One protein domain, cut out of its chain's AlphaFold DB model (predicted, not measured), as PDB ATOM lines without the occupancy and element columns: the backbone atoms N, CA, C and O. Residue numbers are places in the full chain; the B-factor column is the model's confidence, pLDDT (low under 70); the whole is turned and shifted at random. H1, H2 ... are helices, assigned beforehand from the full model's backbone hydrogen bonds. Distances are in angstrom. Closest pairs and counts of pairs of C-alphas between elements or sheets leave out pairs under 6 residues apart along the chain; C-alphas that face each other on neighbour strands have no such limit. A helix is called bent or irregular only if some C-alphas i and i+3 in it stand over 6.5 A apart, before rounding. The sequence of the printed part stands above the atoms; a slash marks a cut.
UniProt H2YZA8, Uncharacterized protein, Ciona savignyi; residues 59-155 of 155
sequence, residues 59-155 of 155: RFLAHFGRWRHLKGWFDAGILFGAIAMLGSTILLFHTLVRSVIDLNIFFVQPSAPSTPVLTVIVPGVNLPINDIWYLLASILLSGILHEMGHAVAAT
ATOM      1  N   ARG A  59      30.474  17.733 -62.443       79.44
ATOM      2  CA  ARG A  59      29.903  17.785 -63.800       79.44
ATOM      3  C   ARG A  59      28.542  18.483 -63.835       79.44
ATOM      4  O   ARG A  59      28.258  19.202 -64.787       79.44
ATOM      5  N   PHE A  60      27.716  18.259 -62.813       81.62
ATOM      6  CA  PHE A  60      26.417  18.915 -62.685       81.62
ATOM      7  C   PHE A  60      26.589  20.424 -62.483       81.62
ATOM      8  O   PHE A  60      26.010  21.207 -63.229       81.62
ATOM      9  N   LEU A  61      27.458  20.822 -61.550       79.25
ATOM     10  CA  LEU A  61      27.754  22.226 -61.265       79.25
ATOM     11  C   LEU A  61      28.392  22.932 -62.464       79.25
ATOM     12  O   LEU A  61      27.966  24.028 -62.810       79.25
ATOM     13  N   ALA A  62      29.323  22.284 -63.170       78.75
ATOM     14  CA  ALA A  62      29.928  22.850 -64.372       78.75
ATOM     15  C   ALA A  62      28.922  23.031 -65.518       78.75
ATOM     16  O   ALA A  62      29.018  23.981 -66.289       78.75
ATOM     17  N   HIS A  63      27.942  22.133 -65.660       80.94
ATOM     18  CA  HIS A  63      26.873  22.319 -66.640       80.94
ATOM     19  C   HIS A  63      25.942  23.471 -66.242       80.94
ATOM     20  O   HIS A  63      25.604  24.303 -67.082       80.94
ATOM     21  N   PHE A  64      25.574  23.536 -64.964       79.81
ATOM     22  CA  PHE A  64      24.689  24.555 -64.407       79.81
ATOM     23  C   PHE A  64      25.310  25.963 -64.450       79.81
ATOM     24  O   PHE A  64      24.643  26.919 -64.834       79.81
ATOM     25  N   GLY A  65      26.610  26.093 -64.163       75.81
ATOM     26  CA  GLY A  65      27.338  27.369 -64.172       75.81
ATOM     27  C   GLY A  65      27.508  28.003 -65.558       75.81
ATOM     28  O   GLY A  65      27.623  29.220 -65.672       75.81
ATOM     29  N   ARG A  66      27.418  27.219 -66.643       79.12
ATOM     30  CA  ARG A  66      27.508  27.739 -68.026       79.12
ATOM     31  C   ARG A  66      26.277  28.533 -68.468       79.12
ATOM     32  O   ARG A  66      26.260  29.077 -69.574       79.12
ATOM     33  N   TRP A  67      25.233  28.609 -67.646       80.31
ATOM     34  CA  TRP A  67      24.056  29.416 -67.946       80.31
ATOM     35  C   TRP A  67      24.370  30.910 -67.813       80.31
ATOM     36  O   TRP A  67      24.589  31.434 -66.724       80.31
ATOM     37  N   ARG A  68      24.333  31.630 -68.942       74.31
ATOM     38  CA  ARG A  68      24.688  33.060 -69.028       74.31
ATOM     39  C   ARG A  68      23.916  33.950 -68.044       74.31
ATOM     40  O   ARG A  68      24.475  34.910 -67.524       74.31
ATOM     41  N   HIS A  69      22.648  33.633 -67.785       85.00
ATOM     42  CA  HIS A  69      21.817  34.390 -66.846       85.00
ATOM     43  C   HIS A  69      22.239  34.192 -65.385       85.00
ATOM     44  O   HIS A  69      22.145  35.137 -64.606       85.00
ATOM     45  N   LEU A  70      22.757  33.009 -65.029       81.50
ATOM     46  CA  LEU A  70      23.280  32.753 -63.685       81.50
ATOM     47  C   LEU A  70      24.514  33.594 -63.406       81.50
ATOM     48  O   LEU A  70      24.621  34.138 -62.316       81.50
ATOM     49  N   LYS A  71      25.407  33.745 -64.390       80.06
ATOM     50  CA  LYS A  71      26.615  34.558 -64.226       80.06
ATOM     51  C   LYS A  71      26.277  36.021 -63.936       80.06
ATOM     52  O   LYS A  71      26.737  36.565 -62.944       80.06
ATOM     53  N   GLY A  72      25.384  36.618 -64.731       85.00
ATOM     54  CA  GLY A  72      24.938  37.995 -64.494       85.00
ATOM     55  C   GLY A  72      24.196  38.180 -63.163       85.00
ATOM     56  O   GLY A  72      24.415  39.172 -62.470       85.00
ATOM     57  N   TRP A  73      23.349  37.221 -62.775       87.00
ATOM     58  CA  TRP A  73      22.675  37.242 -61.472       87.00
ATOM     59  C   TRP A  73      23.666  37.103 -60.307       87.00
ATOM     60  O   TRP A  73      23.539  37.801 -59.305       87.00
ATOM     61  N   PHE A  74      24.674  36.243 -60.458       85.31
ATOM     62  CA  PHE A  74      25.714  36.020 -59.461       85.31
ATOM     63  C   PHE A  74      26.617  37.246 -59.290       85.31
ATOM     64  O   PHE A  74      26.846  37.664 -58.158       85.31
ATOM     65  N   ASP A  75      27.043  37.886 -60.381       86.88
ATOM     66  CA  ASP A  75      27.845  39.117 -60.336       86.88
ATOM     67  C   ASP A  75      27.083  40.260 -59.639       86.88
ATOM     68  O   ASP A  75      27.630  40.958 -58.781       86.88
ATOM     69  N   ALA A  76      25.787  40.413 -59.939       90.88
ATOM     70  CA  ALA A  76      24.921  41.358 -59.235       90.88
ATOM     71  C   ALA A  76      24.771  41.001 -57.745       90.88
ATOM     72  O   ALA A  76      24.810  41.883 -56.885       90.88
ATOM     73  N   GLY A  77      24.644  39.708 -57.436       89.50
ATOM     74  CA  GLY A  77      24.600  39.184 -56.073       89.50
ATOM     75  C   GLY A  77      25.879  39.464 -55.280       89.50
ATOM     76  O   GLY A  77      25.783  39.850 -54.117       89.50
ATOM     77  N   ILE A  78      27.061  39.352 -55.899       89.31
ATOM     78  CA  ILE A  78      28.347  39.710 -55.277       89.31
ATOM     79  C   ILE A  78      28.367  41.194 -54.917       89.31
ATOM     80  O   ILE A  78      28.696  41.539 -53.784       89.31
ATOM     81  N   LEU A  79      28.003  42.071 -55.857       92.94
ATOM     82  CA  LEU A  79      28.000  43.516 -55.617       92.94
ATOM     83  C   LEU A  79      27.032  43.888 -54.490       92.94
ATOM     84  O   LEU A  79      27.398  44.620 -53.569       92.94
ATOM     85  N   PHE A  80      25.815  43.348 -54.538       94.38
ATOM     86  CA  PHE A  80      24.824  43.541 -53.485       94.38
ATOM     87  C   PHE A  80      25.332  43.027 -52.133       94.38
ATOM     88  O   PHE A  80      25.265  43.747 -51.138       94.38
ATOM     89  N   GLY A  81      25.888  41.813 -52.098       91.69
ATOM     90  CA  GLY A  81      26.443  41.201 -50.894       91.69
ATOM     91  C   GLY A  81      27.588  42.015 -50.292       91.69
ATOM     92  O   GLY A  81      27.611  42.218 -49.083       91.69
ATOM     93  N   ALA A  82      28.488  42.551 -51.118       92.69
ATOM     94  CA  ALA A  82      29.590  43.399 -50.670       92.69
ATOM     95  C   ALA A  82      29.088  44.698 -50.017       92.69
ATOM     96  O   ALA A  82      29.528  45.056 -48.922       92.69
ATOM     97  N   ILE A  83      28.118  45.373 -50.643       96.19
ATOM     98  CA  ILE A  83      27.495  46.583 -50.084       96.19
ATOM     99  C   ILE A  83      26.765  46.251 -48.774       96.19
ATOM    100  O   ILE A  83      26.923  46.956 -47.775       96.19
ATOM    101  N   ALA A  84      26.004  45.156 -48.746       93.44
ATOM    102  CA  ALA A  84      25.270  44.713 -47.565       93.44
ATOM    103  C   ALA A  84      26.203  44.319 -46.408       93.44
ATOM    104  O   ALA A  84      25.911  44.644 -45.259       93.44
ATOM    105  N   MET A  85      27.341  43.672 -46.684       93.75
ATOM    106  CA  MET A  85      28.353  43.342 -45.675       93.75
ATOM    107  C   MET A  85      28.956  44.594 -45.038       93.75
ATOM    108  O   MET A  85      29.083  44.651 -43.813       93.75
ATOM    109  N   LEU A  86      29.276  45.616 -45.839       95.56
ATOM    110  CA  LEU A  86      29.748  46.900 -45.318       95.56
ATOM    111  C   LEU A  86      28.683  47.561 -44.436       95.56
ATOM    112  O   LEU A  86      28.977  47.943 -43.303       95.56
ATOM    113  N   GLY A  87      27.437  47.624 -44.911       94.50
ATOM    114  CA  GLY A  87      26.320  48.171 -44.136       94.50
ATOM    115  C   GLY A  87      26.093  47.423 -42.819       94.50
ATOM    116  O   GLY A  87      25.991  48.040 -41.760       94.50
ATOM    117  N   SER A  88      26.094  46.090 -42.863       90.94
ATOM    118  CA  SER A  88      25.958  45.224 -41.688       90.94
ATOM    119  C   SER A  88      27.083  45.446 -40.677       90.94
ATOM    120  O   SER A  88      26.823  45.589 -39.486       90.94
ATOM    121  N   THR A  89      28.329  45.564 -41.139       91.81
ATOM    122  CA  THR A  89      29.488  45.812 -40.267       91.81
ATOM    123  C   THR A  89      29.354  47.142 -39.522       91.81
ATOM    124  O   THR A  89      29.595  47.199 -38.316       91.81
ATOM    125  N   ILE A  90      28.902  48.198 -40.206       93.12
ATOM    126  CA  ILE A  90      28.645  49.509 -39.591       93.12
ATOM    127  C   ILE A  90      27.527  49.404 -38.541       93.12
ATOM    128  O   ILE A  90      27.670  49.919 -37.431       93.12
ATOM    129  N   LEU A  91      26.430  48.707 -38.857       89.56
ATOM    130  CA  LEU A  91      25.309  48.505 -37.932       89.56
ATOM    131  C   LEU A  91      25.707  47.691 -36.695       89.56
ATOM    132  O   LEU A  91      25.325  48.046 -35.576       89.56
ATOM    133  N   LEU A  92      26.491  46.628 -36.877       87.62
ATOM    134  CA  LEU A  92      27.027  45.814 -35.788       87.62
ATOM    135  C   LEU A  92      27.964  46.631 -34.901       87.62
ATOM    136  O   LEU A  92      27.830  46.582 -33.682       87.62
ATOM    137  N   PHE A  93      28.852  47.434 -35.491       89.25
ATOM    138  CA  PHE A  93      29.737  48.320 -34.737       89.25
ATOM    139  C   PHE A  93      28.949  49.348 -33.916       89.25
ATOM    140  O   PHE A  93      29.193  49.514 -32.724       89.25
ATOM    141  N   HIS A  94      27.946  49.991 -34.511       87.00
ATOM    142  CA  HIS A  94      27.078  50.925 -33.796       87.00
ATOM    143  C   HIS A  94      26.298  50.243 -32.655       87.00
ATOM    144  O   HIS A  94      26.181  50.800 -31.563       87.00
ATOM    145  N   THR A  95      25.811  49.018 -32.872       85.25
ATOM    146  CA  THR A  95      25.128  48.220 -31.836       85.25
ATOM    147  C   THR A  95      26.081  47.833 -30.703       85.25
ATOM    148  O   THR A  95      25.703  47.902 -29.533       85.25
ATOM    149  N   LEU A  96      27.330  47.490 -31.028       84.69
ATOM    150  CA  LEU A  96      28.382  47.205 -30.054       84.69
ATOM    151  C   LEU A  96      28.682  48.436 -29.192       84.69
ATOM    152  O   LEU A  96      28.682  48.328 -27.970       84.69
ATOM    153  N   VAL A  97      28.878  49.606 -29.809       85.75
ATOM    154  CA  VAL A  97      29.136  50.865 -29.091       85.75
ATOM    155  C   VAL A  97      27.991  51.192 -28.137       85.75
ATOM    156  O   VAL A  97      28.245  51.477 -26.970       85.75
ATOM    157  N   ARG A  98      26.732  51.090 -28.590       81.88
ATOM    158  CA  ARG A  98      25.568  51.286 -27.709       81.88
ATOM    159  C   ARG A  98      25.554  50.304 -26.547       81.88
ATOM    160  O   ARG A  98      25.390  50.729 -25.414       81.88
ATOM    161  N   SER A  99      25.811  49.024 -26.811       77.06
ATOM    162  CA  SER A  99      25.844  47.997 -25.763       77.06
ATOM    163  C   SER A  99      26.934  48.274 -24.721       77.06
ATOM    164  O   SER A  99      26.706  48.079 -23.533       77.06
ATOM    165  N   VAL A 100      28.110  48.763 -25.134       81.06
ATOM    166  CA  VAL A 100      29.201  49.144 -24.218       81.06
ATOM    167  C   VAL A 100      28.854  50.394 -23.408       81.06
ATOM    168  O   VAL A 100      29.141  50.439 -22.214       81.06
ATOM    169  N   ILE A 101      28.233  51.400 -24.030       79.50
ATOM    170  CA  ILE A 101      27.771  52.608 -23.335       79.50
ATOM    171  C   ILE A 101      26.706  52.238 -22.301       79.50
ATOM    172  O   ILE A 101      26.852  52.608 -21.142       79.50
ATOM    173  N   ASP A 102      25.702  51.450 -22.683       71.00
ATOM    174  CA  ASP A 102      24.647  50.992 -21.777       71.00
ATOM    175  C   ASP A 102      25.243  50.181 -20.614       71.00
ATOM    176  O   ASP A 102      24.885  50.432 -19.467       71.00
ATOM    177  N   LEU A 103      26.225  49.301 -20.879       71.19
ATOM    178  CA  LEU A 103      26.997  48.576 -19.854       71.19
ATOM    179  C   LEU A 103      27.721  49.515 -18.872       71.19
ATOM    180  O   LEU A 103      27.724  49.261 -17.668       71.19
ATOM    181  N   ASN A 104      28.307  50.606 -19.366       65.19
ATOM    182  CA  ASN A 104      28.988  51.614 -18.546       65.19
ATOM    183  C   ASN A 104      27.986  52.474 -17.740       65.19
ATOM    184  O   ASN A 104      28.281  52.916 -16.631       65.19
ATOM    185  N   ILE A 105      26.767  52.650 -18.259       58.00
ATOM    186  CA  ILE A 105      25.663  53.364 -17.606       58.00
ATOM    187  C   ILE A 105      24.934  52.486 -16.568       58.00
ATOM    188  O   ILE A 105      24.204  53.029 -15.759       58.00
ATOM    189  N   PHE A 106      25.168  51.172 -16.418       54.34
ATOM    190  CA  PHE A 106      24.588  50.425 -15.272       54.34
ATOM    191  C   PHE A 106      25.002  50.981 -13.889       54.34
ATOM    192  O   PHE A 106      24.363  50.657 -12.888       54.34
ATOM    193  N   PHE A 107      26.014  51.856 -13.820       56.97
ATOM    194  CA  PHE A 107      26.368  52.631 -12.623       56.97
ATOM    195  C   PHE A 107      25.569  53.947 -12.443       56.97
ATOM    196  O   PHE A 107      25.709  54.601 -11.411       56.97
ATOM    197  N   VAL A 108      24.718  54.340 -13.400       55.81
ATOM    198  CA  VAL A 108      23.831  55.520 -13.379       55.81
ATOM    199  C   VAL A 108      22.496  55.181 -14.061       55.81
ATOM    200  O   VAL A 108      22.432  54.958 -15.257       55.81
ATOM    201  N   GLN A 109      21.404  55.164 -13.302       50.88
ATOM    202  CA  GLN A 109      20.049  54.784 -13.737       50.88
ATOM    203  C   GLN A 109      19.678  55.239 -15.181       50.88
ATOM    204  O   GLN A 109      19.676  56.444 -15.444       50.88
ATOM    205  N   PRO A 110      19.356  54.322 -16.123       55.84
ATOM    206  CA  PRO A 110      19.153  54.686 -17.522       55.84
ATOM    207  C   PRO A 110      17.748  55.240 -17.797       55.84
ATOM    208  O   PRO A 110      16.731  54.657 -17.414       55.84
ATOM    209  N   SER A 111      17.703  56.349 -18.534       52.41
ATOM    210  CA  SER A 111      16.493  56.966 -19.078       52.41
ATOM    211  C   SER A 111      16.127  56.303 -20.414       52.41
ATOM    212  O   SER A 111      16.686  56.655 -21.447       52.41
ATOM    213  N   ALA A 112      15.156  55.387 -20.380       57.78
ATOM    214  CA  ALA A 112      14.536  54.664 -21.504       57.78
ATOM    215  C   ALA A 112      15.276  53.412 -22.049       57.78
ATOM    216  O   ALA A 112      16.493  53.421 -22.219       57.78
ATOM    217  N   PRO A 113      14.537  52.322 -22.359       55.75
ATOM    218  CA  PRO A 113      15.111  51.101 -22.917       55.75
ATOM    219  C   PRO A 113      15.536  51.304 -24.380       55.75
ATOM    220  O   PRO A 113      14.709  51.538 -25.261       55.75
ATOM    221  N   SER A 114      16.834  51.178 -24.650       60.03
ATOM    222  CA  SER A 114      17.411  51.111 -25.990       60.03
ATOM    223  C   SER A 114      17.072  49.756 -26.629       60.03
ATOM    224  O   SER A 114      17.699  48.737 -26.356       60.03
ATOM    225  N   THR A 115      16.056  49.699 -27.496       62.91
ATOM    226  CA  THR A 115      15.794  48.478 -28.276       62.91
ATOM    227  C   THR A 115      16.948  48.247 -29.261       62.91
ATOM    228  O   THR A 115      17.210  49.130 -30.089       62.91
ATOM    229  N   PRO A 116      17.652  47.103 -29.206       64.00
ATOM    230  CA  PRO A 116      18.735  46.816 -30.137       64.00
ATOM    231  C   PRO A 116      18.197  46.734 -31.571       64.00
ATOM    232  O   PRO A 116      17.212  46.053 -31.837       64.00
ATOM    233  N   VAL A 117      18.860  47.433 -32.498       71.56
ATOM    234  CA  VAL A 117      18.487  47.463 -33.928       71.56
ATOM    235  C   VAL A 117      18.781  46.120 -34.608       71.56
ATOM    236  O   VAL A 117      18.081  45.734 -35.539       71.56
ATOM    237  N   LEU A 118      19.795  45.391 -34.130       70.81
ATOM    238  CA  LEU A 118      20.151  44.060 -34.614       70.81
ATOM    239  C   LEU A 118      20.391  43.128 -33.421       70.81
ATOM    240  O   LEU A 118      21.253  43.392 -32.585       70.81
ATOM    241  N   THR A 119      19.631  42.036 -33.335       73.06
ATOM    242  CA  THR A 119      19.780  41.034 -32.272       73.06
ATOM    243  C   THR A 119      20.556  39.828 -32.782       73.06
ATOM    244  O   THR A 119      20.141  39.179 -33.742       73.06
ATOM    245  N   VAL A 120      21.664  39.495 -32.121       77.44
ATOM    246  CA  VAL A 120      22.450  38.290 -32.424       77.44
ATOM    247  C   VAL A 120      21.656  37.054 -32.020       77.44
ATOM    248  O   VAL A 120      21.213  36.973 -30.879       77.44
ATOM    249  N   ILE A 121      21.483  36.090 -32.925       81.19
ATOM    250  CA  ILE A 121      20.816  34.819 -32.615       81.19
ATOM    251  C   ILE A 121      21.741  33.976 -31.729       81.19
ATOM    252  O   ILE A 121      22.826  33.574 -32.140       81.19
ATOM    253  N   VAL A 122      21.290  33.703 -30.511       81.94
ATOM    254  CA  VAL A 122      21.939  32.874 -29.501       81.94
ATOM    255  C   VAL A 122      20.950  31.773 -29.093       81.94
ATOM    256  O   VAL A 122      19.953  32.051 -28.410       81.94
ATOM    257  N   PRO A 123      21.201  30.515 -29.504       78.44
ATOM    258  CA  PRO A 123      20.364  29.380 -29.135       78.44
ATOM    259  C   PRO A 123      20.169  29.282 -27.619       78.44
ATOM    260  O   PRO A 123      21.133  29.336 -26.857       78.44
ATOM    261  N   GLY A 124      18.919  29.145 -27.180       74.69
ATOM    262  CA  GLY A 124      18.562  29.044 -25.764       74.69
ATOM    263  C   GLY A 124      18.502  30.374 -25.003       74.69
ATOM    264  O   GLY A 124      18.125  30.355 -23.835       74.69
ATOM    265  N   VAL A 125      18.828  31.509 -25.636       80.81
ATOM    266  CA  VAL A 125      18.659  32.853 -25.047       80.81
ATOM    267  C   VAL A 125      17.547  33.616 -25.758       80.81
ATOM    268  O   VAL A 125      16.549  33.959 -25.133       80.81
ATOM    269  N   ASN A 126      17.686  33.851 -27.064       83.00
ATOM    270  CA  ASN A 126      16.667  34.531 -27.875       83.00
ATOM    271  C   ASN A 126      16.054  33.642 -28.970       83.00
ATOM    272  O   ASN A 126      15.145  34.088 -29.662       83.00
ATOM    273  N   LEU A 127      16.522  32.395 -29.104       84.50
ATOM    274  CA  LEU A 127      15.912  31.371 -29.952       84.50
ATOM    275  C   LEU A 127      15.517  30.154 -29.094       84.50
ATOM    276  O   LEU A 127      16.399  29.572 -28.450       84.50
ATOM    277  N   PRO A 128      14.233  29.747 -29.073       89.31
ATOM    278  CA  PRO A 128      13.792  28.529 -28.397       89.31
ATOM    279  C   PRO A 128      14.549  27.288 -28.887       89.31
ATOM    280  O   PRO A 128      14.865  27.156 -30.066       89.31
ATOM    281  N   ILE A 129      14.801  26.331 -27.987       86.75
ATOM    282  CA  ILE A 129      15.556  25.103 -28.308       86.75
ATOM    283  C   ILE A 129      14.859  24.269 -29.392       86.75
ATOM    284  O   ILE A 129      15.524  23.667 -30.232       86.75
ATOM    285  N   ASN A 130      13.526  24.282 -29.418       89.88
ATOM    286  CA  ASN A 130      12.741  23.566 -30.424       89.88
ATOM    287  C   ASN A 130      12.976  24.104 -31.848       89.88
ATOM    288  O   ASN A 130      12.832  23.353 -32.810       89.88
ATOM    289  N   ASP A 131      13.422  25.358 -31.978       91.12
ATOM    290  CA  ASP A 131      13.640  26.008 -33.271       91.12
ATOM    291  C   ASP A 131      15.075  25.846 -33.795       91.12
ATOM    292  O   ASP A 131      15.392  26.244 -34.919       91.12
ATOM    293  N   ILE A 132      15.960  25.207 -33.020       89.88
ATOM    294  CA  ILE A 132      17.357  24.952 -33.408       89.88
ATOM    295  C   ILE A 132      17.437  24.145 -34.706       89.88
ATOM    296  O   ILE A 132      18.358  24.350 -35.498       89.88
ATOM    297  N   TRP A 133      16.469  23.264 -34.971       90.88
ATOM    298  CA  TRP A 133      16.454  22.499 -36.215       90.88
ATOM    299  C   TRP A 133      16.233  23.386 -37.447       90.88
ATOM    300  O   TRP A 133      16.876  23.168 -38.473       90.88
ATOM    301  N   TYR A 134      15.405  24.432 -37.340       90.88
ATOM    302  CA  TYR A 134      15.239  25.413 -38.418       90.88
ATOM    303  C   TYR A 134      16.521  26.209 -38.647       90.88
ATOM    304  O   TYR A 134      16.907  26.423 -39.798       90.88
ATOM    305  N   LEU A 135      17.219  26.600 -37.575       90.75
ATOM    306  CA  LEU A 135      18.523  27.257 -37.676       90.75
ATOM    307  C   LEU A 135      19.554  26.349 -38.367       90.75
ATOM    308  O   LEU A 135      20.202  26.779 -39.318       90.75
ATOM    309  N   LEU A 136      19.669  25.088 -37.943       91.75
ATOM    310  CA  LEU A 136      20.570  24.094 -38.543       91.75
ATOM    311  C   LEU A 136      20.261  23.856 -40.022       91.75
ATOM    312  O   LEU A 136      21.171  23.892 -40.847       91.75
ATOM    313  N   ALA A 137      18.989  23.655 -40.366       94.00
ATOM    314  CA  ALA A 137      18.558  23.473 -41.747       94.00
ATOM    315  C   ALA A 137      18.872  24.709 -42.603       94.00
ATOM    316  O   ALA A 137      19.336  24.572 -43.732       94.00
ATOM    317  N   SER A 138      18.676  25.908 -42.051       92.62
ATOM    318  CA  SER A 138      18.948  27.167 -42.749       92.62
ATOM    319  C   SER A 138      20.442  27.380 -42.982       92.62
ATOM    320  O   SER A 138      20.836  27.734 -44.090       92.62
ATOM    321  N   ILE A 139      21.286  27.123 -41.976       91.81
ATOM    322  CA  ILE A 139      22.750  27.210 -42.101       91.81
ATOM    323  C   ILE A 139      23.258  26.177 -43.108       91.81
ATOM    324  O   ILE A 139      24.080  26.509 -43.957       91.81
ATOM    325  N   LEU A 140      22.749  24.944 -43.058       92.75
ATOM    326  CA  LEU A 140      23.125  23.892 -44.000       92.75
ATOM    327  C   LEU A 140      22.739  24.264 -45.434       92.75
ATOM    328  O   LEU A 140      23.570  24.177 -46.335       92.75
ATOM    329  N   LEU A 141      21.505  24.724 -45.647       94.50
ATOM    330  CA  LEU A 141      21.037  25.157 -46.962       94.50
ATOM    331  C   LEU A 141      21.846  26.354 -47.473       94.50
ATOM    332  O   LEU A 141      22.287  26.355 -48.622       94.50
ATOM    333  N   SER A 142      22.082  27.349 -46.617       92.75
ATOM    334  CA  SER A 142      22.896  28.520 -46.944       92.75
ATOM    335  C   SER A 142      24.327  28.128 -47.303       92.75
ATOM    336  O   SER A 142      24.836  28.606 -48.312       92.75
ATOM    337  N   GLY A 143      24.948  27.221 -46.546       91.06
ATOM    338  CA  GLY A 143      26.291  26.713 -46.816       91.06
ATOM    339  C   GLY A 143      26.381  25.977 -48.152       91.06
ATOM    340  O   GLY A 143      27.285  26.247 -48.937       91.06
ATOM    341  N   ILE A 144      25.407  25.117 -48.471       89.12
ATOM    342  CA  ILE A 144      25.347  24.449 -49.781       89.12
ATOM    343  C   ILE A 144      25.273  25.487 -50.905       89.12
ATOM    344  O   ILE A 144      26.046  25.410 -51.858       89.12
ATOM    345  N   LEU A 145      24.378  26.472 -50.795       87.88
ATOM    346  CA  LEU A 145      24.228  27.518 -51.810       87.88
ATOM    347  C   LEU A 145      25.476  28.409 -51.926       87.88
ATOM    348  O   LEU A 145      25.833  28.805 -53.034       87.88
ATOM    349  N   HIS A 146      26.156  28.694 -50.814       86.75
ATOM    350  CA  HIS A 146      27.402  29.461 -50.776       86.75
ATOM    351  C   HIS A 146      28.516  28.760 -51.562       86.75
ATOM    352  O   HIS A 146      29.096  29.343 -52.479       86.75
ATOM    353  N   GLU A 147      28.741  27.476 -51.281       85.88
ATOM    354  CA  GLU A 147      29.740  26.667 -51.984       85.88
ATOM    355  C   GLU A 147      29.373  26.452 -53.460       85.88
ATOM    356  O   GLU A 147      30.234  26.482 -54.341       85.88
ATOM    357  N   MET A 148      28.081  26.297 -53.769       83.75
ATOM    358  CA  MET A 148      27.603  26.267 -55.155       83.75
ATOM    359  C   MET A 148      27.904  27.578 -55.888       83.75
ATOM    360  O   MET A 148      28.297  27.541 -57.052       83.75
ATOM    361  N   GLY A 149      27.758  28.724 -55.218       82.75
ATOM    362  CA  GLY A 149      28.137  30.028 -55.756       82.75
ATOM    363  C   GLY A 149      29.615  30.083 -56.138       82.75
ATOM    364  O   GLY A 149      29.947  30.477 -57.255       82.75
ATOM    365  N   HIS A 150      30.503  29.597 -55.267       81.81
ATOM    366  CA  HIS A 150      31.929  29.468 -55.584       81.81
ATOM    367  C   HIS A 150      32.189  28.554 -56.784       81.81
ATOM    368  O   HIS A 150      32.986  28.902 -57.655       81.81
ATOM    369  N   ALA A 151      31.490  27.422 -56.878       81.19
ATOM    370  CA  ALA A 151      31.628  26.510 -58.011       81.19
ATOM    371  C   ALA A 151      31.193  27.146 -59.345       81.19
ATOM    372  O   ALA A 151      31.831  26.902 -60.366       81.19
ATOM    373  N   VAL A 152      30.142  27.974 -59.343       80.00
ATOM    374  CA  VAL A 152      29.688  28.728 -60.526       80.00
ATOM    375  C   VAL A 152      30.660  29.859 -60.878       80.00
ATOM    376  O   VAL A 152      30.938  30.084 -62.052       80.00
ATOM    377  N   ALA A 153      31.225  30.547 -59.886       78.25
ATOM    378  CA  ALA A 153      32.237  31.582 -60.111       78.25
ATOM    379  C   ALA A 153      33.521  31.028 -60.753       78.25
ATOM    380  O   ALA A 153      34.206  31.738 -61.486       78.25
ATOM    381  N   ALA A 154      33.850  29.767 -60.460       77.75
ATOM    382  CA  ALA A 154      35.037  29.082 -60.964       77.75
ATOM    383  C   ALA A 154      34.889  28.522 -62.397       77.75
ATOM    384  O   ALA A 154      35.860  27.971 -62.920       77.75
ATOM    385  N   THR A 155      33.706  28.635 -63.022       68.06
ATOM    386  CA  THR A 155      33.441  28.203 -64.413       68.06
ATOM    387  C   THR A 155      33.509  29.332 -65.436       68.06
ATOM    388  O   THR A 155      33.990  29.051 -66.556       68.06
TER     389      THR A 155
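AT A GLANCE: This is residues 59 to 155 of the 155 residues of an uncharacterized protein of Ciona savignyi (UniProt H2YZA8). Two long helices, H2 and H3, make a flat, open V that meets near the first residues of H2 and the last residues of H3, with the short helix H1 packed on H3 at that corner. The long link, residues 106 to 128, folds back along the far end of H2 and then crosses the open side of the V to the beginning of H3, which leaves the space between the two helices empty. The printed part has 97 residues, with three named helices in the order H1, H2, H3 and no named strand; its class is all helix. The whole is extended, with a radius of gyration of the C-alphas of 19.8 A, and spans 63 by 33 by 16 A.

IN THESE COORDINATES: Find C-alpha 59 at (29.903, 17.785, -63.800); there H1 begins, residues 59 to 65. After two residues, look for C-alpha 68 at (24.688, 33.060, -69.028), where H2 begins; it holds residues 68 to 105 and runs 55.3 A from first to last C-alpha. Beyond residues 106 to 128, H3 holds residues 129 to 153, 36.5 A long, and ends with C-alpha 153 at (32.237, 31.582, -60.111). H3 is irregular, but only just: C-alphas 130 and 133 are 7.0 A apart.

HOW THE PARTS SIT: Start at H1, which touches H3 about perpendicular, at 83 degrees; the closest C-alphas are those of Gly 65 and Val 152, 4.5 A apart. H3 touches H1 with residues 148 to 153 alone. H1 and H2 are close but not clearly touching, with the C-alphas of Gly 65 and Lys 71 the closest at 7.2 A, and they stand about perpendicular at 81 degrees. H2 and H3 form a helical hairpin: they touch and run opposite ways at a steep tilt of 44 degrees. Look for the place where they touch at residues 71 to 74 of H2 and residues 149 to 153 of H3 alone; the closest C-alphas, those of Phe 74 and Gly 149, are 7.4 A apart. In H1 and H2 every O i to N i+4 pair is within hydrogen-bond range; in H3 it is 19 of 21.

THE WHOLE: The two C-alphas farthest apart are those of Arg 59 and Val 108, at 63.3 A. The printed part has no cut and ends at Thr 155, the chain's last residue. The link from H1 to H2 is tight, and that from H2 to H3 is long, with 23 residues. Residues 79 to 87, 103 to 109 and 136 to 147 stand free. The mean pLDDT of the printed part is 81.4; look for values under 70 at residues 104 to 116 and residue 155.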